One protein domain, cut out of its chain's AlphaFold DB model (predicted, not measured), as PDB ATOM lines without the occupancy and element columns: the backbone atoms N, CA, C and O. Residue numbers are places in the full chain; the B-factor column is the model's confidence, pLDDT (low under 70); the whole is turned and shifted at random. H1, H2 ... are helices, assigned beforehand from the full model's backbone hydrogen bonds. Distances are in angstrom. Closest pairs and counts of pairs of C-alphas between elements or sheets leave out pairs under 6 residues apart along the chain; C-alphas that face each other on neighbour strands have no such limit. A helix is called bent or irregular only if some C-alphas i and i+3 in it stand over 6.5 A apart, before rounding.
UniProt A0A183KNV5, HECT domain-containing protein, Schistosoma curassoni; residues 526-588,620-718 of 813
ATOM      1  N   PRO A 526      56.267  -0.511 -33.715       86.75
ATOM      2  CA  PRO A 526      55.788   0.135 -32.494       86.75
ATOM      3  C   PRO A 526      54.926   1.353 -32.847       86.75
ATOM      4  O   PRO A 526      55.462   2.431 -33.075       86.75
ATOM      5  N   PHE A 527      53.608   1.194 -32.960       91.50
ATOM      6  CA  PHE A 527      52.697   2.286 -33.324       91.50
ATOM      7  C   PHE A 527      52.360   3.194 -32.145       91.50
ATOM      8  O   PHE A 527      52.149   2.733 -31.030       91.50
ATOM      9  N   SER A 528      52.204   4.487 -32.426       90.25
ATOM     10  CA  SER A 528      51.677   5.443 -31.454       90.25
ATOM     11  C   SER A 528      50.209   5.127 -31.094       90.25
ATOM     12  O   SER A 528      49.419   4.781 -31.979       90.25
ATOM     13  N   PRO A 529      49.762   5.363 -29.844       86.38
ATOM     14  CA  PRO A 529      48.343   5.287 -29.486       86.38
ATOM     15  C   PRO A 529      47.437   6.190 -30.341       86.38
ATOM     16  O   PRO A 529      46.277   5.849 -30.588       86.38
ATOM     17  N   ALA A 530      47.952   7.316 -30.850       88.88
ATOM     18  CA  ALA A 530      47.216   8.192 -31.762       88.88
ATOM     19  C   ALA A 530      46.880   7.491 -33.088       88.88
ATOM     20  O   ALA A 530      45.792   7.692 -33.627       88.88
ATOM     21  N   PHE A 531      47.753   6.610 -33.589       95.69
ATOM     22  CA  PHE A 531      47.452   5.776 -34.756       95.69
ATOM     23  C   PHE A 531      46.231   4.884 -34.494       95.69
ATOM     24  O   PHE A 531      45.342   4.762 -35.339       95.69
ATOM     25  N   PHE A 532      46.135   4.304 -33.294       93.38
ATOM     26  CA  PHE A 532      45.017   3.432 -32.947       93.38
ATOM     27  C   PHE A 532      43.712   4.176 -32.642       93.38
ATOM     28  O   PHE A 532      42.638   3.622 -32.881       93.38
ATOM     29  N   LYS A 533      43.781   5.443 -32.217       88.50
ATOM     30  CA  LYS A 533      42.606   6.330 -32.135       88.50
ATOM     31  C   LYS A 533      41.924   6.499 -33.496       88.50
ATOM     32  O   LYS A 533      40.705   6.381 -33.590       88.50
ATOM     33  N   TRP A 534      42.709   6.683 -34.559       93.31
ATOM     34  CA  TRP A 534      42.208   6.651 -35.939       93.31
ATOM     35  C   TRP A 534      41.687   5.267 -36.333       93.31
ATOM     36  O   TRP A 534      40.596   5.140 -36.884       93.31
ATOM     37  N   PHE A 535      42.473   4.225 -36.053       95.50
ATOM     38  CA  PHE A 535      42.197   2.856 -36.487       95.50
ATOM     39  C   PHE A 535      40.856   2.299 -35.976       95.50
ATOM     40  O   PHE A 535      40.165   1.576 -36.699       95.50
ATOM     41  N   LEU A 536      40.494   2.617 -34.732       89.69
ATOM     42  CA  LEU A 536      39.291   2.105 -34.070       89.69
ATOM     43  C   LEU A 536      37.996   2.823 -34.489       89.69
ATOM     44  O   LEU A 536      36.907   2.284 -34.280       89.69
ATOM     45  N   ALA A 537      38.090   4.003 -35.104       85.62
ATOM     46  CA  ALA A 537      36.925   4.745 -35.576       85.62
ATOM     47  C   ALA A 537      36.303   4.091 -36.826       85.62
ATOM     48  O   ALA A 537      37.043   3.598 -37.677       85.62
ATOM     49  N   PRO A 538      34.968   4.109 -37.018       86.06
ATOM     50  CA  PRO A 538      34.331   3.480 -38.183       86.06
ATOM     51  C   PRO A 538      34.898   3.967 -39.519       86.06
ATOM     52  O   PRO A 538      35.209   3.162 -40.397       86.06
ATOM     53  N   THR A 539      35.107   5.275 -39.642       90.06
ATOM     54  CA  THR A 539      35.743   5.921 -40.791       90.06
ATOM     55  C   THR A 539      36.746   6.967 -40.311       90.06
ATOM     56  O   THR A 539      36.674   7.426 -39.170       90.06
ATOM     57  N   ALA A 540      37.662   7.380 -41.190       89.38
ATOM     58  CA  ALA A 540      38.606   8.459 -40.901       89.38
ATOM     59  C   ALA A 540      37.865   9.770 -40.556       89.38
ATOM     60  O   ALA A 540      38.191  10.438 -39.580       89.38
ATOM     61  N   SER A 541      36.798  10.090 -41.291       85.94
ATOM     62  CA  SER A 541      35.958  11.262 -41.016       85.94
ATOM     63  C   SER A 541      35.247  11.175 -39.664       85.94
ATOM     64  O   SER A 541      35.160  12.173 -38.950       85.94
ATOM     65  N   ASP A 542      34.764   9.989 -39.279       80.62
ATOM     66  CA  ASP A 542      34.153   9.779 -37.962       80.62
ATOM     67  C   ASP A 542      35.166   9.887 -36.827       80.62
ATOM     68  O   ASP A 542      34.799  10.370 -35.758       80.62
ATOM     69  N   ALA A 543      36.426   9.496 -37.054       80.19
ATOM     70  CA  ALA A 543      37.491   9.651 -36.065       80.19
ATOM     71  C   ALA A 543      37.609  11.112 -35.606       80.19
ATOM     72  O   ALA A 543      37.709  11.386 -34.413       80.19
ATOM     73  N   VAL A 544      37.533  12.044 -36.557       79.94
ATOM     74  CA  VAL A 544      37.606  13.487 -36.294       79.94
ATOM     75  C   VAL A 544      36.271  14.019 -35.778       79.94
ATOM     76  O   VAL A 544      36.223  14.664 -34.734       79.94
ATOM     77  N   ARG A 545      35.168  13.731 -36.483       75.56
ATOM     78  CA  ARG A 545      33.834  14.276 -36.175       75.56
ATOM     79  C   ARG A 545      33.334  13.876 -34.789       75.56
ATOM     80  O   ARG A 545      32.664  14.675 -34.144       75.56
ATOM     81  N   LYS A 546      33.631  12.648 -34.356       70.44
ATOM     82  CA  LYS A 546      33.249  12.127 -33.036       70.44
ATOM     83  C   LYS A 546      34.320  12.358 -31.967       70.44
ATOM     84  O   LYS A 546      34.147  11.904 -30.852       70.44
ATOM     85  N   GLY A 547      35.425  13.037 -32.290       67.75
ATOM     86  CA  GLY A 547      36.460  13.365 -31.308       67.75
ATOM     87  C   GLY A 547      37.308  12.181 -30.829       67.75
ATOM     88  O   GLY A 547      37.960  12.296 -29.796       67.75
ATOM     89  N   HIS A 548      37.361  11.066 -31.573       73.75
ATOM     90  CA  HIS A 548      38.266   9.951 -31.253       73.75
ATOM     91  C   HIS A 548      39.737  10.384 -31.284       73.75
ATOM     92  O   HIS A 548      40.541   9.899 -30.485       73.75
ATOM     93  N   ILE A 549      40.078  11.282 -32.210       80.00
ATOM     94  CA  ILE A 549      41.380  11.937 -32.316       80.00
ATOM     95  C   ILE A 549      41.197  13.451 -32.190       80.00
ATOM     96  O   ILE A 549      40.330  14.045 -32.834       80.00
ATOM     97  N   LEU A 550      42.027  14.080 -31.364       79.75
ATOM     98  CA  LEU A 550      41.956  15.507 -31.062       79.75
ATOM     99  C   LEU A 550      43.314  16.173 -31.306       79.75
ATOM    100  O   LEU A 550      44.342  15.535 -31.105       79.75
ATOM    101  N   PRO A 551      43.375  17.476 -31.633       77.25
ATOM    102  CA  PRO A 551      44.651  18.193 -31.726       77.25
ATOM    103  C   PRO A 551      45.486  18.136 -30.432       77.25
ATOM    104  O   PRO A 551      46.712  18.202 -30.476       77.25
ATOM    105  N   SER A 552      44.844  17.970 -29.272       76.25
ATOM    106  CA  SER A 552      45.515  17.769 -27.981       76.25
ATOM    107  C   SER A 552      46.302  16.456 -27.892       76.25
ATOM    108  O   SER A 552      47.205  16.352 -27.063       76.25
ATOM    109  N   ASP A 553      46.035  15.490 -28.776       80.06
ATOM    110  CA  ASP A 553      46.760  14.219 -28.866       80.06
ATOM    111  C   ASP A 553      48.162  14.366 -29.459       80.06
ATOM    112  O   ASP A 553      48.865  13.374 -29.634       80.06
ATOM    113  N   ILE A 554      48.619  15.592 -29.724       84.12
ATOM    114  CA  ILE A 554      49.976  15.850 -30.200       84.12
ATOM    115  C   ILE A 554      51.048  15.251 -29.282       84.12
ATOM    116  O   ILE A 554      52.052  14.757 -29.778       84.12
ATOM    117  N   SER A 555      50.822  15.183 -27.963       82.12
ATOM    118  CA  SER A 555      51.761  14.531 -27.039       82.12
ATOM    119  C   SER A 555      51.832  13.010 -27.208       82.12
ATOM    120  O   SER A 555      52.788  12.396 -26.751       82.12
ATOM    121  N   LEU A 556      50.829  12.399 -27.849       81.56
ATOM    122  CA  LEU A 556      50.840  10.988 -28.240       81.56
ATOM    123  C   LEU A 556      51.586  10.762 -29.562       81.56
ATOM    124  O   LEU A 556      51.669   9.626 -30.010       81.56
ATOM    125  N   ILE A 557      52.107  11.803 -30.205       87.38
ATOM    126  CA  ILE A 557      52.895  11.711 -31.443       87.38
ATOM    127  C   ILE A 557      54.306  12.225 -31.175       87.38
ATOM    128  O   ILE A 557      55.284  11.557 -31.486       87.38
ATOM    129  N   ASP A 558      54.378  13.400 -30.559       85.50
ATOM    130  CA  ASP A 558      55.594  14.145 -30.294       85.50
ATOM    131  C   ASP A 558      55.490  14.811 -28.909       85.50
ATOM    132  O   ASP A 558      54.924  15.906 -28.764       85.50
ATOM    133  N   PRO A 559      55.979  14.136 -27.854       81.69
ATOM    134  CA  PRO A 559      55.893  14.628 -26.484       81.69
ATOM    135  C   PRO A 559      56.627  15.955 -26.290       81.69
ATOM    136  O   PRO A 559      56.160  16.808 -25.531       81.69
ATOM    137  N   ASP A 560      57.747  16.150 -26.988       80.19
ATOM    138  CA  ASP A 560      58.540  17.368 -26.885       80.19
ATOM    139  C   ASP A 560      57.816  18.541 -27.534       80.19
ATOM    140  O   ASP A 560      57.663  19.588 -26.902       80.19
ATOM    141  N   LEU A 561      57.290  18.383 -28.749       84.19
ATOM    142  CA  LEU A 561      56.469  19.421 -29.375       84.19
ATOM    143  C   LEU A 561      55.219  19.713 -28.544       84.19
ATOM    144  O   LEU A 561      54.872  20.876 -28.345       84.19
ATOM    145  N   GLY A 562      54.582  18.677 -27.991       81.88
ATOM    146  CA  GLY A 562      53.459  18.831 -27.070       81.88
ATOM    147  C   GLY A 562      53.811  19.671 -25.839       81.88
ATOM    148  O   GLY A 562      53.049  20.570 -25.478       81.88
ATOM    149  N   ARG A 563      54.981  19.445 -25.224       80.00
ATOM    150  CA  ARG A 563      55.481  20.246 -24.091       80.00
ATOM    151  C   ARG A 563      55.649  21.717 -24.478       80.00
ATOM    152  O   ARG A 563      55.194  22.593 -23.743       80.00
ATOM    153  N   HIS A 564      56.234  21.988 -25.641       82.06
ATOM    154  CA  HIS A 564      56.442  23.356 -26.119       82.06
ATOM    155  C   HIS A 564      55.129  24.063 -26.478       82.06
ATOM    156  O   HIS A 564      54.938  25.218 -26.106       82.06
ATOM    157  N   ILE A 565      54.178  23.377 -27.123       83.31
ATOM    158  CA  ILE A 565      52.850  23.951 -27.391       83.31
ATOM    159  C   ILE A 565      52.144  24.322 -26.085       83.31
ATOM    160  O   ILE A 565      51.522  25.384 -26.021       83.31
ATOM    161  N   ARG A 566      52.261  23.506 -25.028       80.75
ATOM    162  CA  ARG A 566      51.706  23.844 -23.704       80.75
ATOM    163  C   ARG A 566      52.348  25.107 -23.126       80.75
ATOM    164  O   ARG A 566      51.623  25.993 -22.686       80.75
ATOM    165  N   GLN A 567      53.675  25.224 -23.182       82.56
ATOM    166  CA  GLN A 567      54.394  26.421 -22.718       82.56
ATOM    167  C   GLN A 567      53.962  27.683 -23.478       82.56
ATOM    168  O   GLN A 567      53.660  28.702 -22.864       82.56
ATOM    169  N   LEU A 568      53.853  27.608 -24.807       85.44
ATOM    170  CA  LEU A 568      53.397  28.733 -25.628       85.44
ATOM    171  C   LEU A 568      51.914  29.059 -25.398       85.44
ATOM    172  O   LEU A 568      51.521  30.222 -25.441       85.44
ATOM    173  N   THR A 569      51.087  28.054 -25.104       81.88
ATOM    174  CA  THR A 569      49.681  28.264 -24.728       81.88
ATOM    175  C   THR A 569      49.571  29.029 -23.408       81.88
ATOM    176  O   THR A 569      48.709  29.894 -23.279       81.88
ATOM    177  N   GLU A 570      50.470  28.784 -22.453       80.44
ATOM    178  CA  GLU A 570      50.510  29.542 -21.200       80.44
ATOM    179  C   GLU A 570      50.850  31.023 -21.432       80.44
ATOM    180  O   GLU A 570      50.206  31.902 -20.858       80.44
ATOM    181  N   LEU A 571      51.777  31.323 -22.351       82.31
ATOM    182  CA  LEU A 571      52.051  32.706 -22.763       82.31
ATOM    183  C   LEU A 571      50.813  33.369 -23.383       82.31
ATOM    184  O   LEU A 571      50.498  34.514 -23.053       82.31
ATOM    185  N   VAL A 572      50.065  32.642 -24.221       81.94
ATOM    186  CA  VAL A 572      48.790  33.125 -24.780       81.94
ATOM    187  C   VAL A 572      47.776  33.432 -23.670       81.94
ATOM    188  O   VAL A 572      47.158  34.498 -23.699       81.94
ATOM    189  N   ASN A 573      47.615  32.546 -22.684       82.31
ATOM    190  CA  ASN A 573      46.678  32.728 -21.566       82.31
ATOM    191  C   ASN A 573      47.061  33.928 -20.687       82.31
ATOM    192  O   ASN A 573      46.208  34.737 -20.310       82.31
ATOM    193  N   ARG A 574      48.356  34.082 -20.394       83.56
ATOM    194  CA  ARG A 574      48.890  35.239 -19.668       83.56
ATOM    195  C   ARG A 574      48.620  36.535 -20.433       83.56
ATOM    196  O   ARG A 574      48.090  37.483 -19.854       83.56
ATOM    197  N   ARG A 575      48.894  36.552 -21.741       86.50
ATOM    198  CA  ARG A 575      48.609  37.688 -22.630       86.50
ATOM    199  C   ARG A 575      47.122  38.051 -22.637       86.50
ATOM    200  O   ARG A 575      46.779  39.216 -22.466       86.50
ATOM    201  N   GLN A 576      46.231  37.068 -22.770       84.19
ATOM    202  CA  GLN A 576      44.777  37.287 -22.737       84.19
ATOM    203  C   GLN A 576      44.313  37.867 -21.399       84.19
ATOM    204  O   GLN A 576      43.470  38.761 -21.378       84.19
ATOM    205  N   THR A 577      44.894  37.407 -20.292       86.06
ATOM    206  CA  THR A 577      44.570  37.898 -18.947       86.06
ATOM    207  C   THR A 577      44.964  39.368 -18.796       86.06
ATOM    208  O   THR A 577      44.150  40.168 -18.336       86.06
ATOM    209  N   LEU A 578      46.164  39.753 -19.246       85.25
ATOM    210  CA  LEU A 578      46.611  41.151 -19.265       85.25
ATOM    211  C   LEU A 578      45.713  42.019 -20.160       85.25
ATOM    212  O   LEU A 578      45.317  43.107 -19.748       85.25
ATOM    213  N   CYS A 579      45.317  41.525 -21.337       85.38
ATOM    214  CA  CYS A 579      44.375  42.228 -22.215       85.38
ATOM    215  C   CYS A 579      42.996  42.416 -21.561       85.38
ATOM    216  O   CYS A 579      42.411  43.493 -21.661       85.38
ATOM    217  N   HIS A 580      42.476  41.402 -20.864       85.06
ATOM    218  CA  HIS A 580      41.218  41.515 -20.123       85.06
ATOM    219  C   HIS A 580      41.323  42.499 -18.956       85.06
ATOM    220  O   HIS A 580      40.413  43.300 -18.751       85.06
ATOM    221  N   GLN A 581      42.432  42.482 -18.212       84.25
ATOM    222  CA  GLN A 581      42.690  43.458 -17.151       84.25
ATOM    223  C   GLN A 581      42.751  44.884 -17.710       84.25
ATOM    224  O   GLN A 581      42.143  45.780 -17.129       84.25
ATOM    225  N   LEU A 582      43.412  45.080 -18.854       84.06
ATOM    226  CA  LEU A 582      43.481  46.369 -19.541       84.06
ATOM    227  C   LEU A 582      42.086  46.842 -19.981       84.06
ATOM    228  O   LEU A 582      41.679  47.947 -19.642       84.06
ATOM    229  N   SER A 583      41.302  45.967 -20.619       81.06
ATOM    230  CA  SER A 583      39.932  46.280 -21.047       81.06
ATOM    231  C   SER A 583      38.994  46.615 -19.880       81.06
ATOM    232  O   SER A 583      38.123  47.468 -20.031       81.06
ATOM    233  N   ASN A 584      39.143  45.954 -18.728       78.44
ATOM    234  CA  ASN A 584      38.327  46.230 -17.542       78.44
ATOM    235  C   ASN A 584      38.680  47.583 -16.905       78.44
ATOM    236  O   ASN A 584      37.790  48.275 -16.415       78.44
ATOM    237  N   LEU A 585      39.959  47.968 -16.936       72.62
ATOM    238  CA  LEU A 585      40.431  49.275 -16.465       72.62
ATOM    239  C   LEU A 585      40.013  50.410 -17.418       72.62
ATOM    240  O   LEU A 585      39.680  51.506 -16.966       72.62
ATOM    241  N   ASP A 586      39.953  50.145 -18.723       63.38
ATOM    242  CA  ASP A 586      39.461  51.107 -19.715       63.38
ATOM    243  C   ASP A 586      37.931  51.291 -19.634       63.38
ATOM    244  O   ASP A 586      37.437  52.413 -19.746       63.38
ATOM    245  N   ALA A 587      37.169  50.230 -19.343       58.34
ATOM    246  CA  ALA A 587      35.713  50.301 -19.158       58.34
ATOM    247  C   ALA A 587      35.292  51.104 -17.911       58.34
ATOM    248  O   ALA A 587      34.239  51.743 -17.919       58.34
ATOM    249  N   SER A 588      36.123  51.137 -16.862       55.25
ATOM    250  CA  SER A 588      35.904  52.007 -15.695       55.25
ATOM    251  C   SER A 588      36.102  53.507 -15.971       55.25
ATOM    252  O   SER A 588      35.836  54.315 -15.084       55.25
ATOM    253  N   LEU A 620      48.302  50.834 -14.995       81.25
ATOM    254  CA  LEU A 620      48.025  50.724 -16.426       81.25
ATOM    255  C   LEU A 620      49.321  50.683 -17.255       81.25
ATOM    256  O   LEU A 620      49.449  49.839 -18.142       81.25
ATOM    257  N   ASP A 621      50.307  51.511 -16.912       82.25
ATOM    258  CA  ASP A 621      51.631  51.508 -17.543       82.25
ATOM    259  C   ASP A 621      52.409  50.220 -17.237       82.25
ATOM    260  O   ASP A 621      53.041  49.653 -18.127       82.25
ATOM    261  N   SER A 622      52.290  49.683 -16.017       86.44
ATOM    262  CA  SER A 622      52.875  48.389 -15.637       86.44
ATOM    263  C   SER A 622      52.281  47.212 -16.429       86.44
ATOM    264  O   SER A 622      53.024  46.341 -16.895       86.44
ATOM    265  N   ILE A 623      50.956  47.193 -16.633       85.31
ATOM    266  CA  ILE A 623      50.277  46.167 -17.445       85.31
ATOM    267  C   ILE A 623      50.696  46.282 -18.914       85.31
ATOM    268  O   ILE A 623      51.016  45.266 -19.532       85.31
ATOM    269  N   LYS A 624      50.748  47.502 -19.465       87.12
ATOM    270  CA  LYS A 624      51.218  47.743 -20.838       87.12
ATOM    271  C   LYS A 624      52.670  47.309 -21.027       87.12
ATOM    272  O   LYS A 624      52.951  46.604 -21.988       87.12
ATOM    273  N   ALA A 625      53.562  47.652 -20.095       86.44
ATOM    274  CA  ALA A 625      54.957  47.216 -20.128       86.44
ATOM    275  C   ALA A 625      55.067  45.681 -20.106       86.44
ATOM    276  O   ALA A 625      55.760  45.093 -20.936       86.44
ATOM    277  N   SER A 626      54.308  45.022 -19.226       88.00
ATOM    278  CA  SER A 626      54.261  43.556 -19.142       88.00
ATOM    279  C   SER A 626      53.755  42.911 -20.438       88.00
ATOM    280  O   SER A 626      54.280  41.882 -20.855       88.00
ATOM    281  N   LEU A 627      52.758  43.518 -21.090       88.31
ATOM    282  CA  LEU A 627      52.236  43.060 -22.376       88.31
ATOM    283  C   LEU A 627      53.276  43.220 -23.492       88.31
ATOM    284  O   LEU A 627      53.494  42.278 -24.245       88.31
ATOM    285  N   THR A 628      53.962  44.368 -23.556       88.38
ATOM    286  CA  THR A 628      55.018  44.604 -24.554       88.38
ATOM    287  C   THR A 628      56.211  43.670 -24.381       88.38
ATOM    288  O   THR A 628      56.743  43.192 -25.374       88.38
ATOM    289  N   MET A 629      56.610  43.356 -23.142       87.31
ATOM    290  CA  MET A 629      57.671  42.372 -22.901       87.31
ATOM    291  C   MET A 629      57.268  40.987 -23.405       87.31
ATOM    292  O   MET A 629      58.064  40.326 -24.059       87.31
ATOM    293  N   LEU A 630      56.024  40.576 -23.154       86.38
ATOM    294  CA  LEU A 630      55.508  39.279 -23.589       86.38
ATOM    295  C   LEU A 630      55.380  39.202 -25.121       86.38
ATOM    296  O   LEU A 630      55.752  38.194 -25.714       86.38
ATOM    297  N   ASP A 631      54.896  40.261 -25.775       87.94
ATOM    298  CA  ASP A 631      54.836  40.314 -27.242       87.94
ATOM    299  C   ASP A 631      56.252  40.259 -27.859       87.94
ATOM    300  O   ASP A 631      56.459  39.488 -28.795       87.94
ATOM    301  N   ASN A 632      57.242  40.951 -27.278       87.00
ATOM    302  CA  ASN A 632      58.645  40.852 -27.709       87.00
ATOM    303  C   ASN A 632      59.213  39.432 -27.522       87.00
ATOM    304  O   ASN A 632      59.843  38.904 -28.432       87.00
ATOM    305  N   GLU A 633      58.951  38.781 -26.379       86.00
ATOM    306  CA  GLU A 633      59.369  37.391 -26.126       86.00
ATOM    307  C   GLU A 633      58.796  36.413 -27.167       86.00
ATOM    308  O   GLU A 633      59.455  35.437 -27.531       86.00
ATOM    309  N   ILE A 634      57.568  36.652 -27.644       85.81
ATOM    310  CA  ILE A 634      56.939  35.838 -28.692       85.81
ATOM    311  C   ILE A 634      57.566  36.130 -30.057       85.81
ATOM    312  O   ILE A 634      57.845  35.188 -30.803       85.81
ATOM    313  N   ASP A 635      57.791  37.399 -30.382       84.00
ATOM    314  CA  ASP A 635      58.385  37.807 -31.657       84.00
ATOM    315  C   ASP A 635      59.835  37.287 -31.791       84.00
ATOM    316  O   ASP A 635      60.229  36.810 -32.862       84.00
ATOM    317  N   ASP A 636      60.592  37.238 -30.687       85.06
ATOM    318  CA  ASP A 636      61.956  36.686 -30.611       85.06
ATOM    319  C   ASP A 636      62.032  35.187 -30.958       85.06
ATOM    320  O   ASP A 636      63.086  34.686 -31.378       85.06
ATOM    321  N   LEU A 637      60.915  34.450 -30.867       82.00
ATOM    322  CA  LEU A 637      60.847  33.053 -31.310       82.00
ATOM    323  C   LEU A 637      61.067  32.913 -32.825       82.00
ATOM    324  O   LEU A 637      61.430  31.827 -33.290       82.00
ATOM    325  N   CYS A 638      60.869  33.993 -33.594       84.75
ATOM    326  CA  CYS A 638      61.045  34.040 -35.049       84.75
ATOM    327  C   CYS A 638      60.298  32.900 -35.766       84.75
ATOM    328  O   CYS A 638      60.842  32.238 -36.661       84.75
ATOM    329  N   LEU A 639      59.072  32.626 -35.314       87.62
ATOM    330  CA  LEU A 639      58.201  31.609 -35.890       87.62
ATOM    331  C   LEU A 639      57.413  32.197 -37.061       87.62
ATOM    332  O   LEU A 639      57.045  33.370 -37.070       87.62
ATOM    333  N   ASN A 640      57.107  31.352 -38.032       91.31
ATOM    334  CA  ASN A 640      56.214  31.629 -39.150       91.31
ATOM    335  C   ASN A 640      55.159  30.519 -39.243       91.31
ATOM    336  O   ASN A 640      55.250  29.497 -38.562       91.31
ATOM    337  N   PHE A 641      54.136  30.695 -40.080       92.31
ATOM    338  CA  PHE A 641      53.048  29.721 -40.233       92.31
ATOM    339  C   PHE A 641      53.440  28.508 -41.099       92.31
ATOM    340  O   PHE A 641      52.712  28.109 -42.014       92.31
ATOM    341  N   THR A 642      54.574  27.886 -40.782       90.69
ATOM    342  CA  THR A 642      54.999  26.582 -41.307       90.69
ATOM    343  C   THR A 642      55.009  25.539 -40.200       90.69
ATOM    344  O   THR A 642      55.306  25.844 -39.040       90.69
ATOM    345  N   LEU A 643      54.670  24.301 -40.550       89.88
ATOM    346  CA  LEU A 643      54.671  23.188 -39.615       89.88
ATOM    347  C   LEU A 643      56.115  22.863 -39.176       89.88
ATOM    348  O   LEU A 643      56.961  22.606 -40.027       89.88
ATOM    349  N   PRO A 644      56.423  22.818 -37.873       87.12
ATOM    350  CA  PRO A 644      57.766  22.481 -37.403       87.12
ATOM    351  C   PRO A 644      58.178  21.081 -37.865       87.12
ATOM    352  O   PRO A 644      57.419  20.132 -37.673       87.12
ATOM    353  N   GLY A 645      59.374  20.929 -38.436       81.81
ATOM    354  CA  GLY A 645      59.844  19.644 -38.975       81.81
ATOM    355  C   GLY A 645      59.547  19.439 -40.457       81.81
ATOM    356  O   GLY A 645      59.999  18.447 -41.028       81.81
ATOM    357  N   TYR A 646      58.765  20.329 -41.077       85.62
ATOM    358  CA  TYR A 646      58.186  20.085 -42.390       85.62
ATOM    359  C   TYR A 646      58.033  21.356 -43.228       85.62
ATOM    360  O   TYR A 646      57.717  22.431 -42.733       85.62
ATOM    361  N   GLU A 647      58.117  21.206 -44.546       84.19
ATOM    362  CA  GLU A 647      57.816  22.272 -45.511       84.19
ATOM    363  C   GLU A 647      56.308  22.336 -45.813       84.19
ATOM    364  O   GLU A 647      55.844  22.195 -46.947       84.19
ATOM    365  N   VAL A 648      55.506  22.467 -44.755       88.12
ATOM    366  CA  VAL A 648      54.042  22.514 -44.850       88.12
ATOM    367  C   VAL A 648      53.558  23.869 -44.365       88.12
ATOM    368  O   VAL A 648      53.614  24.168 -43.174       88.12
ATOM    369  N   GLU A 649      53.044  24.685 -45.283       90.94
ATOM    370  CA  GLU A 649      52.400  25.945 -44.921       90.94
ATOM    371  C   GLU A 649      51.027  25.701 -44.275       90.94
ATOM    372  O   GLU A 649      50.138  25.060 -44.851       90.94
ATOM    373  N   LEU A 650      50.838  26.250 -43.076       89.44
ATOM    374  CA  LEU A 650      49.604  26.112 -42.299       89.44
ATOM    375  C   LEU A 650      48.481  27.001 -42.855       89.44
ATOM    376  O   LEU A 650      47.309  26.613 -42.839       89.44
ATOM    377  N   ILE A 651      48.853  28.174 -43.376       89.81
ATOM    378  CA  ILE A 651      47.994  29.155 -44.055       89.81
ATOM    379  C   ILE A 651      48.609  29.534 -45.408       89.81
ATOM    380  O   ILE A 651      49.769  29.234 -45.664       89.81
ATOM    381  N   LYS A 652      47.850  30.216 -46.274       87.00
ATOM    382  CA  LYS A 652      48.381  30.735 -47.547       87.00
ATOM    383  C   LYS A 652      49.502  31.747 -47.279       87.00
ATOM    384  O   LYS A 652      49.282  32.660 -46.487       87.00
ATOM    385  N   ASN A 653      50.645  31.608 -47.954       86.75
ATOM    386  CA  ASN A 653      51.850  32.419 -47.724       86.75
ATOM    387  C   ASN A 653      52.317  32.357 -46.257       86.75
ATOM    388  O   ASN A 653      52.773  33.350 -45.678       86.75
ATOM    389  N   GLY A 654      52.159  31.185 -45.637       87.94
ATOM    390  CA  GLY A 654      52.485  30.967 -44.234       87.94
ATOM    391  C   GLY A 654      53.975  31.126 -43.942       87.94
ATOM    392  O   GLY A 654      54.322  31.649 -42.885       87.94
ATOM    393  N   ALA A 655      54.847  30.777 -44.896       88.25
ATOM    394  CA  ALA A 655      56.293  30.955 -44.762       88.25
ATOM    395  C   ALA A 655      56.713  32.425 -44.589       88.25
ATOM    396  O   ALA A 655      57.709  32.699 -43.920       88.25
ATOM    397  N   HIS A 656      55.929  33.360 -45.135       89.81
ATOM    398  CA  HIS A 656      56.173  34.806 -45.066       89.81
ATOM    399  C   HIS A 656      55.338  35.521 -43.997       89.81
ATOM    400  O   HIS A 656      55.418  36.741 -43.866       89.81
ATOM    401  N   THR A 657      54.513  34.787 -43.249       91.75
ATOM    402  CA  THR A 657      53.679  35.359 -42.191       91.75
ATOM    403  C   THR A 657      54.301  35.050 -40.839       91.75
ATOM    404  O   THR A 657      54.295  33.895 -40.411       91.75
ATOM    405  N   ASN A 658      54.805  36.076 -40.154       91.31
ATOM    406  CA  ASN A 658      55.395  35.923 -38.827       91.31
ATOM    407  C   ASN A 658      54.321  35.682 -37.758       91.31
ATOM    408  O   ASN A 658      53.211  36.235 -37.792       91.31
ATOM    409  N   VAL A 659      54.671  34.848 -36.787       90.31
ATOM    410  CA  VAL A 659      53.870  34.622 -35.591       90.31
ATOM    411  C   VAL A 659      54.158  35.750 -34.609       90.31
ATOM    412  O   VAL A 659      55.309  36.013 -34.291       90.31
ATOM    413  N   THR A 660      53.098  36.396 -34.143       89.81
ATOM    414  CA  THR A 660      53.109  37.475 -33.151       89.81
ATOM    415  C   THR A 660      52.224  37.079 -31.980       89.81
ATOM    416  O   THR A 660      51.390  36.170 -32.101       89.81
ATOM    417  N   GLY A 661      52.295  37.801 -30.860       84.62
ATOM    418  CA  GLY A 661      51.417  37.529 -29.717       84.62
ATOM    419  C   GLY A 661      49.928  37.480 -30.082       84.62
ATOM    420  O   GLY A 661      49.174  36.668 -29.535       84.62
ATOM    421  N   SER A 662      49.499  38.292 -31.059       86.31
ATOM    422  CA  SER A 662      48.109  38.373 -31.537       86.31
ATOM    423  C   SER A 662      47.609  37.116 -32.250       86.31
ATOM    424  O   SER A 662      46.435  36.765 -32.120       86.31
ATOM    425  N   ASN A 663      48.494  36.417 -32.961       90.00
ATOM    426  CA  ASN A 663      48.142  35.294 -33.826       90.00
ATOM    427  C   ASN A 663      48.720  33.947 -33.335       90.00
ATOM    428  O   ASN A 663      48.351  32.903 -33.880       90.00
ATOM    429  N   LEU A 664      49.524  33.944 -32.260       87.69
ATOM    430  CA  LEU A 664      50.133  32.750 -31.658       87.69
ATOM    431  C   LEU A 664      49.103  31.659 -31.330       87.69
ATOM    432  O   LEU A 664      49.312  30.494 -31.654       87.69
ATOM    433  N   SER A 665      47.943  32.018 -30.769       84.31
ATOM    434  CA  SER A 665      46.870  31.046 -30.488       84.31
ATOM    435  C   SER A 665      46.390  30.311 -31.749       84.31
ATOM    436  O   SER A 665      46.113  29.110 -31.714       84.31
ATOM    437  N   CYS A 666      46.306  31.027 -32.874       88.06
ATOM    438  CA  CYS A 666      45.921  30.455 -34.160       88.06
ATOM    439  C   CYS A 666      47.020  29.525 -34.687       88.06
ATOM    440  O   CYS A 666      46.727  28.391 -35.063       88.06
ATOM    441  N   TYR A 667      48.279  29.973 -34.636       89.06
ATOM    442  CA  TYR A 667      49.441  29.171 -35.018       89.06
ATOM    443  C   TYR A 667      49.480  27.829 -34.273       89.06
ATOM    444  O   TYR A 667      49.492  26.778 -34.911       89.06
ATOM    445  N   LEU A 668      49.400  27.845 -32.937       86.50
ATOM    446  CA  LEU A 668      49.465  26.632 -32.109       86.50
ATOM    447  C   LEU A 668      48.348  25.636 -32.441       86.50
ATOM    448  O   LEU A 668      48.590  24.434 -32.565       86.50
ATOM    449  N   ARG A 669      47.122  26.138 -32.632       84.44
ATOM    450  CA  ARG A 669      45.973  25.308 -33.013       84.44
ATOM    451  C   ARG A 669      46.170  24.672 -34.385       84.44
ATOM    452  O   ARG A 669      45.848  23.500 -34.560       84.44
ATOM    453  N   LEU A 670      46.696  25.436 -35.342       87.00
ATOM    454  CA  LEU A 670      46.961  24.948 -36.690       87.00
ATOM    455  C   LEU A 670      48.088  23.919 -36.715       87.00
ATOM    456  O   LEU A 670      47.915  22.912 -37.389       87.00
ATOM    457  N   VAL A 671      49.178  24.115 -35.965       89.00
ATOM    458  CA  VAL A 671      50.269  23.129 -35.833       89.00
ATOM    459  C   VAL A 671      49.724  21.793 -35.331       89.00
ATOM    460  O   VAL A 671      49.940  20.760 -35.963       89.00
ATOM    461  N   ALA A 672      48.973  21.822 -34.228       86.81
ATOM    462  CA  ALA A 672      48.399  20.623 -33.633       86.81
ATOM    463  C   ALA A 672      47.404  19.931 -34.580       86.81
ATOM    464  O   ALA A 672      47.492  18.726 -34.805       86.81
ATOM    465  N   HIS A 673      46.494  20.695 -35.191       86.56
ATOM    466  CA  HIS A 673      45.526  20.159 -36.147       86.56
ATOM    467  C   HIS A 673      46.202  19.560 -37.388       86.56
ATOM    468  O   HIS A 673      45.805  18.495 -37.858       86.56
ATOM    469  N   TRP A 674      47.224  20.218 -37.934       91.69
ATOM    470  CA  TRP A 674      47.912  19.737 -39.128       91.69
ATOM    471  C   TRP A 674      48.697  18.457 -38.887       91.69
ATOM    472  O   TRP A 674      48.593  17.536 -39.694       91.69
ATOM    473  N   LEU A 675      49.460  18.387 -37.794       90.94
ATOM    474  CA  LEU A 675      50.277  17.211 -37.499       90.94
ATOM    475  C   LEU A 675      49.414  15.991 -37.152       90.94
ATOM    476  O   LEU A 675      49.691  14.898 -37.631       90.94
ATOM    477  N   VAL A 676      48.371  16.183 -36.337       88.12
ATOM    478  CA  VAL A 676      47.554  15.091 -35.778       88.12
ATOM    479  C   VAL A 676      46.392  14.682 -36.695       88.12
ATOM    480  O   VAL A 676      45.886  13.561 -36.593       88.12
ATOM    481  N   ILE A 677      45.902  15.595 -37.543       89.94
ATOM    482  CA  ILE A 677      44.658  15.387 -38.294       89.94
ATOM    483  C   ILE A 677      44.848  15.563 -39.794       89.94
ATOM    484  O   ILE A 677      44.872  14.574 -40.530       89.94
ATOM    485  N   GLU A 678      44.988  16.804 -40.255       90.44
ATOM    486  CA  GLU A 678      44.942  17.118 -41.691       90.44
ATOM    487  C   GLU A 678      46.045  16.389 -42.474       90.44
ATOM    488  O   GLU A 678      45.805  15.840 -43.549       90.44
ATOM    489  N   GLY A 679      47.254  16.338 -41.912       91.69
ATOM    490  CA  GLY A 679      48.419  15.751 -42.562       91.69
ATOM    491  C   GLY A 679      48.388  14.225 -42.660       91.69
ATOM    492  O   GLY A 679      49.055  13.684 -43.543       91.69
ATOM    493  N   ALA A 680      47.633  13.537 -41.797       94.88
ATOM    494  CA  ALA A 680      47.624  12.074 -41.679       94.88
ATOM    495  C   ALA A 680      46.333  11.407 -42.190       94.88
ATOM    496  O   ALA A 680      46.297  10.186 -42.379       94.88
ATOM    497  N   GLY A 681      45.264  12.178 -42.420       95.00
ATOM    498  CA  GLY A 681      43.930  11.640 -42.705       95.00
ATOM    499  C   GLY A 681      43.868  10.700 -43.917       95.00
ATOM    500  O   GLY A 681      43.255   9.635 -43.835       95.00
ATOM    501  N   ARG A 682      44.553  11.032 -45.021       96.12
ATOM    502  CA  ARG A 682      44.549  10.210 -46.254       96.12
ATOM    503  C   ARG A 682      45.274   8.876 -46.073       96.12
ATOM    504  O   ARG A 682      44.859   7.859 -46.628       96.12
ATOM    505  N   GLN A 683      46.364   8.881 -45.311       97.94
ATOM    506  CA  GLN A 683      47.133   7.690 -44.962       97.94
ATOM    507  C   GLN A 683      46.275   6.776 -44.088       97.94
ATOM    508  O   GLN A 683      46.153   5.586 -44.376       97.94
ATOM    509  N   MET A 684      45.616   7.340 -43.072       97.75
ATOM    510  CA  MET A 684      44.751   6.570 -42.181       97.75
ATOM    511  C   MET A 684      43.534   5.999 -42.905       97.75
ATOM    512  O   MET A 684      43.234   4.823 -42.718       97.75
ATOM    513  N   GLU A 685      42.891   6.750 -43.801       97.94
ATOM    514  CA  GLU A 685      41.822   6.220 -44.659       97.94
ATOM    515  C   GLU A 685      42.288   4.994 -45.463       97.94
ATOM    516  O   GLU A 685      41.585   3.980 -45.537       97.94
ATOM    517  N   ALA A 686      43.508   5.043 -46.008       98.44
ATOM    518  CA  ALA A 686      44.087   3.918 -46.731       98.44
ATOM    519  C   ALA A 686      44.314   2.691 -45.831       98.44
ATOM    520  O   ALA A 686      43.991   1.579 -46.265       98.44
ATOM    521  N   VAL A 687      44.795   2.882 -44.589       98.50
ATOM    522  CA  VAL A 687      44.921   1.811 -43.576       98.50
ATOM    523  C   VAL A 687      43.568   1.167 -43.301       98.50
ATOM    524  O   VAL A 687      43.459  -0.059 -43.373       98.50
ATOM    525  N   LEU A 688      42.535   1.971 -43.021       97.88
ATOM    526  CA  LEU A 688      41.196   1.460 -42.710       97.88
ATOM    527  C   LEU A 688      40.653   0.615 -43.865       97.88
ATOM    528  O   LEU A 688      40.246  -0.529 -43.663       97.88
ATOM    529  N   LYS A 689      40.749   1.137 -45.095       97.44
ATOM    530  CA  LYS A 689      40.345   0.427 -46.314       97.44
ATOM    531  C   LYS A 689      41.110  -0.886 -46.500       97.44
ATOM    532  O   LYS A 689      40.531  -1.884 -46.920       97.44
ATOM    533  N   GLY A 690      42.413  -0.881 -46.226       97.88
ATOM    534  CA  GLY A 690      43.262  -2.065 -46.330       97.88
ATOM    535  C   GLY A 690      42.845  -3.145 -45.343       97.88
ATOM    536  O   GLY A 690      42.651  -4.296 -45.728       97.88
ATOM    537  N   PHE A 691      42.632  -2.760 -44.086       97.81
ATOM    538  CA  PHE A 691      42.211  -3.678 -43.037       97.81
ATOM    539  C   PHE A 691      40.829  -4.277 -43.321       97.81
ATOM    540  O   PHE A 691      40.665  -5.499 -43.310       97.81
ATOM    541  N   ASP A 692      39.848  -3.429 -43.639       95.88
ATOM    542  CA  ASP A 692      38.464  -3.857 -43.873       95.88
ATOM    543  C   ASP A 692      38.312  -4.718 -45.132       95.88
ATOM    544  O   ASP A 692      37.379  -5.513 -45.213       95.88
ATOM    545  N   SER A 693      39.245  -4.620 -46.089       96.12
ATOM    546  CA  SER A 693      39.269  -5.500 -47.267       96.12
ATOM    547  C   SER A 693      39.586  -6.964 -46.941       96.12
ATOM    548  O   SER A 693      39.233  -7.846 -47.717       96.12
ATOM    549  N   VAL A 694      40.232  -7.227 -45.799       94.38
ATOM    550  CA  VAL A 694      40.591  -8.578 -45.331       94.38
ATOM    551  C   VAL A 694      39.651  -9.026 -44.207       94.38
ATOM    552  O   VAL A 694      39.219 -10.179 -44.157       94.38
ATOM    553  N   LEU A 695      39.331  -8.112 -43.284       92.56
ATOM    554  CA  LEU A 695      38.527  -8.366 -42.088       92.56
ATOM    555  C   LEU A 695      37.375  -7.357 -41.948       92.56
ATOM    556  O   LEU A 695      37.390  -6.517 -41.039       92.56
ATOM    557  N   PRO A 696      36.335  -7.454 -42.795       90.62
ATOM    558  CA  PRO A 696      35.190  -6.558 -42.708       90.62
ATOM    559  C   PRO A 696      34.493  -6.697 -41.347       90.62
ATOM    560  O   PRO A 696      34.332  -7.799 -40.819       90.62
ATOM    561  N   ASN A 697      34.055  -5.570 -40.780       86.69
ATOM    562  CA  ASN A 697      33.322  -5.480 -39.506       86.69
ATOM    563  C   ASN A 697      34.084  -5.942 -38.249       86.69
ATOM    564  O   ASN A 697      33.480  -6.064 -37.182       86.69
ATOM    565  N   VAL A 698      35.395  -6.195 -38.327       90.38
ATOM    566  CA  VAL A 698      36.185  -6.598 -37.149       90.38
ATOM    567  C   VAL A 698      36.631  -5.390 -36.321       90.38
ATOM    568  O   VAL A 698      36.655  -5.480 -35.093       90.38
ATOM    569  N   ARG A 699      36.916  -4.237 -36.947       91.38
ATOM    570  CA  ARG A 699      37.369  -3.024 -36.234       91.38
ATOM    571  C   ARG A 699      36.350  -2.497 -35.227       91.38
ATOM    572  O   ARG A 699      36.737  -2.111 -34.130       91.38
ATOM    573  N   SER A 700      35.054  -2.562 -35.534       85.62
ATOM    574  CA  SER A 700      34.001  -2.171 -34.584       85.62
ATOM    575  C   SER A 700      34.019  -3.036 -33.321       85.62
ATOM    576  O   SER A 700      33.852  -2.527 -32.219       85.62
ATOM    577  N   ARG A 701      34.304  -4.336 -33.461       86.44
ATOM    578  CA  ARG A 701      34.429  -5.267 -32.330       86.44
ATOM    579  C   ARG A 701      35.719  -5.043 -31.544       86.44
ATOM    580  O   ARG A 701      35.711  -5.177 -30.324       86.44
ATOM    581  N   LEU A 702      36.807  -4.680 -32.228       89.12
ATOM    582  CA  LEU A 702      38.042  -4.240 -31.576       89.12
ATOM    583  C   LEU A 702      37.792  -2.986 -30.729       89.12
ATOM    584  O   LEU A 702      38.192  -2.979 -29.573       89.12
ATOM    585  N   ASN A 703      37.061  -1.997 -31.250       85.38
ATOM    586  CA  ASN A 703      36.712  -0.770 -30.527       85.38
ATOM    587  C   ASN A 703      35.854  -1.041 -29.277       85.38
ATOM    588  O   ASN A 703      36.030  -0.405 -28.242       85.38
ATOM    589  N   THR A 704      34.954  -2.028 -29.336       84.19
ATOM    590  CA  THR A 704      34.178  -2.452 -28.159       84.19
ATOM    591  C   THR A 704      35.057  -3.072 -27.077       84.19
ATOM    592  O   THR A 704      34.770  -2.931 -25.891       84.19
ATOM    593  N   LEU A 705      36.101  -3.806 -27.467       84.62
ATOM    594  CA  LEU A 705      36.873  -4.616 -26.535       84.62
ATOM    595  C   LEU A 705      38.134  -3.925 -26.036       84.62
ATOM    596  O   LEU A 705      38.453  -4.119 -24.872       84.62
ATOM    597  N   PHE A 706      38.846  -3.154 -26.852       87.75
ATOM    598  CA  PHE A 706      40.196  -2.664 -26.563       87.75
ATOM    599  C   PHE A 706      40.286  -1.146 -26.646       87.75
ATOM    600  O   PHE A 706      39.603  -0.511 -27.445       87.75
ATOM    601  N   GLN A 707      41.144  -0.572 -25.807       83.12
ATOM    602  CA  GLN A 707      41.485   0.850 -25.865       83.12
ATOM    603  C   GLN A 707      42.662   1.096 -26.823       83.12
ATOM    604  O   GLN A 707      43.443   0.171 -27.051       83.12
ATOM    605  N   PRO A 708      42.831   2.318 -27.370       84.00
ATOM    606  CA  PRO A 708      43.919   2.633 -28.301       84.00
ATOM    607  C   PRO A 708      45.321   2.277 -27.783       84.00
ATOM    608  O   PRO A 708      46.138   1.758 -28.537       84.00
ATOM    609  N   ASP A 709      45.577   2.504 -26.496       78.94
ATOM    610  CA  ASP A 709      46.823   2.168 -25.794       78.94
ATOM    611  C   ASP A 709      47.064   0.653 -25.672       78.94
ATOM    612  O   ASP A 709      48.201   0.199 -25.610       78.94
ATOM    613  N   GLU A 710      46.009  -0.159 -25.712       85.00
ATOM    614  CA  GLU A 710      46.103  -1.620 -25.632       85.00
ATOM    615  C   GLU A 710      46.275  -2.282 -27.005       85.00
ATOM    616  O   GLU A 710      46.628  -3.462 -27.100       85.00
ATOM    617  N   MET A 711      46.003  -1.547 -28.083       88.38
ATOM    618  CA  MET A 711      46.073  -2.074 -29.443       88.38
ATOM    619  C   MET A 711      47.510  -2.363 -29.880       88.38
ATOM    620  O   MET A 711      47.732  -3.324 -30.620       88.38
ATOM    621  N   GLU A 712      48.491  -1.607 -29.378       85.00
ATOM    622  CA  GLU A 712      49.909  -1.909 -29.603       85.00
ATOM    623  C   GLU A 712      50.241  -3.304 -29.056       85.00
ATOM    624  O   GLU A 712      50.771  -4.145 -29.782       85.00
ATOM    625  N   ASN A 713      49.790  -3.623 -27.840       83.69
ATOM    626  CA  ASN A 713      49.981  -4.946 -27.239       83.69
ATOM    627  C   ASN A 713      49.294  -6.070 -28.033       83.69
ATOM    628  O   ASN A 713      49.759  -7.216 -28.025       83.69
ATOM    629  N   LEU A 714      48.178  -5.769 -28.708       87.94
ATOM    630  CA  LEU A 714      47.448  -6.737 -29.526       87.94
ATOM    631  C   LEU A 714      48.184  -7.060 -30.833       87.94
ATOM    632  O   LEU A 714      48.284  -8.237 -31.183       87.94
ATOM    633  N   PHE A 715      48.677  -6.038 -31.535       89.50
ATOM    634  CA  PHE A 715      49.280  -6.180 -32.866       89.50
ATOM    635  C   PHE A 715      50.799  -6.346 -32.854       89.50
ATOM    636  O   PHE A 715      51.338  -7.002 -33.738       89.50
ATOM    637  N   CYS A 716      51.483  -5.768 -31.875       82.62
ATOM    638  CA  CYS A 716      52.942  -5.623 -31.859       82.62
ATOM    639  C   CYS A 716      53.574  -6.363 -30.673       82.62
ATOM    640  O   CYS A 716      54.717  -6.806 -30.738       82.62
ATOM    641  N   GLY A 717      52.790  -6.604 -29.619       71.44
ATOM    642  CA  GLY A 717      53.272  -7.174 -28.362       71.44
ATOM    643  C   GLY A 717      53.701  -6.091 -27.377       71.44
ATOM    644  O   GLY A 717      53.774  -4.919 -27.726       71.44
ATOM    645  N   GLU A 718      53.933  -6.483 -26.125       56.44
ATOM    646  CA  GLU A 718      54.303  -5.544 -25.065       56.44
ATOM    647  C   GLU A 718      55.741  -5.068 -25.279       56.44
ATOM    648  O   GLU A 718      56.707  -5.790 -25.026       56.44
TER     649      GLU A 718
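What this domain is: This is residues 526 to 588 and 620 to 718 of the 813 residues of the protein "HECT domain-containing protein" of Schistosoma curassoni (UniProt A0A183KNV5). The domain is a long, loose assembly: a head of five helices, H2, H7, H8 and H9 round H1, at one end, and at the other the long H4 side by side with H5, running opposite ways. H3 and H6 make the middle between the two, and the looped residues 636 to 663 lie beside H6. The printed part has 162 residues with nine named helices, H1 to H9 in chain order, and no named strand: all helix. It is loose, with a radius of gyration of the C-alphas of 20.3 A, and spans 66 by 33 by 29 A, only just a rod.

How they stand to each other: The hub is H1, residues 529 to 536, which touches five helices. H2, residues 540 to 545, and H1 only just touch, with 3 pairs of C-alphas within 8 A, and only at the corner; Trp 534 and Ala 543 have the closest C-alphas, 5.6 A apart. H3, residues 551 to 556, only just touches H1, with 3 such pairs, the closest being Ala 530 and Leu 556 at 5.8 A. H4, residues 559 to 587, touches H3 only at the corner, closest at Ser 555 and Gly 562, 4.6 A. H5, residues 620 to 635, touches H4 at a shallow tilt of 27 degrees, opposite ways, closest at Leu 578 and Ile 623, 6.5 A. H6, residues 664 to 678, touches H3, closest at Pro 551 and Ala 672, 4.9 A, and with residues 664 to 668 alone touches H4, closest at Val 572 and Ser 665, 6.4 A. H7, residues 681 to 694, touches H1 with residues 684 to 688 alone, closest at Phe 535 and Leu 688, 6.5 A. H8, residues 698 to 705, touches H1 at a steep tilt of 61 degrees, closest at Leu 536 and Asn 703, 5.2 A. H9, residues 708 to 715, is about perpendicular to H1, at 80 degrees, and touches it, closest at Phe 532 and Pro 708, 4.8 A. Every O i to N i+4 pair is within hydrogen-bond range in H1, H2, H4, H5 and H8; H6 has 10 of 11, H7 9 of 10, H9 2 of 4 and H3 0 of 2, with 2 of 3 O i to N i+3 pairs in H3.

Where its parts are: C-alpha 529, where H1 begins, is at (48.343, 5.287, -29.486). H4 is 41.6 A long and ends at C-alpha 587, (35.713, 50.301, -19.158); H5 is 22.5 A, H6 19.3 A and H7 20.7 A. H9 ends at C-alpha 715, (49.280, -6.180, -32.866). H3 is irregular, with C-alphas 552 and 555 7.1 A apart, and H6 only just, with C-alphas 675 and 678 6.8 A apart.

The domain as a whole: The C-alphas farthest apart, of Ser 588 and Val 694, are 67.6 A apart. Residues 589 to 619 are not printed, and C-alphas 588 and 620 are 12.2 A apart across this cut. The link from H5 to H6, 28 residues, is long. Mean pLDDT of the printed part is 85.9; residues 547, 586 to 588 and 718 are under 70.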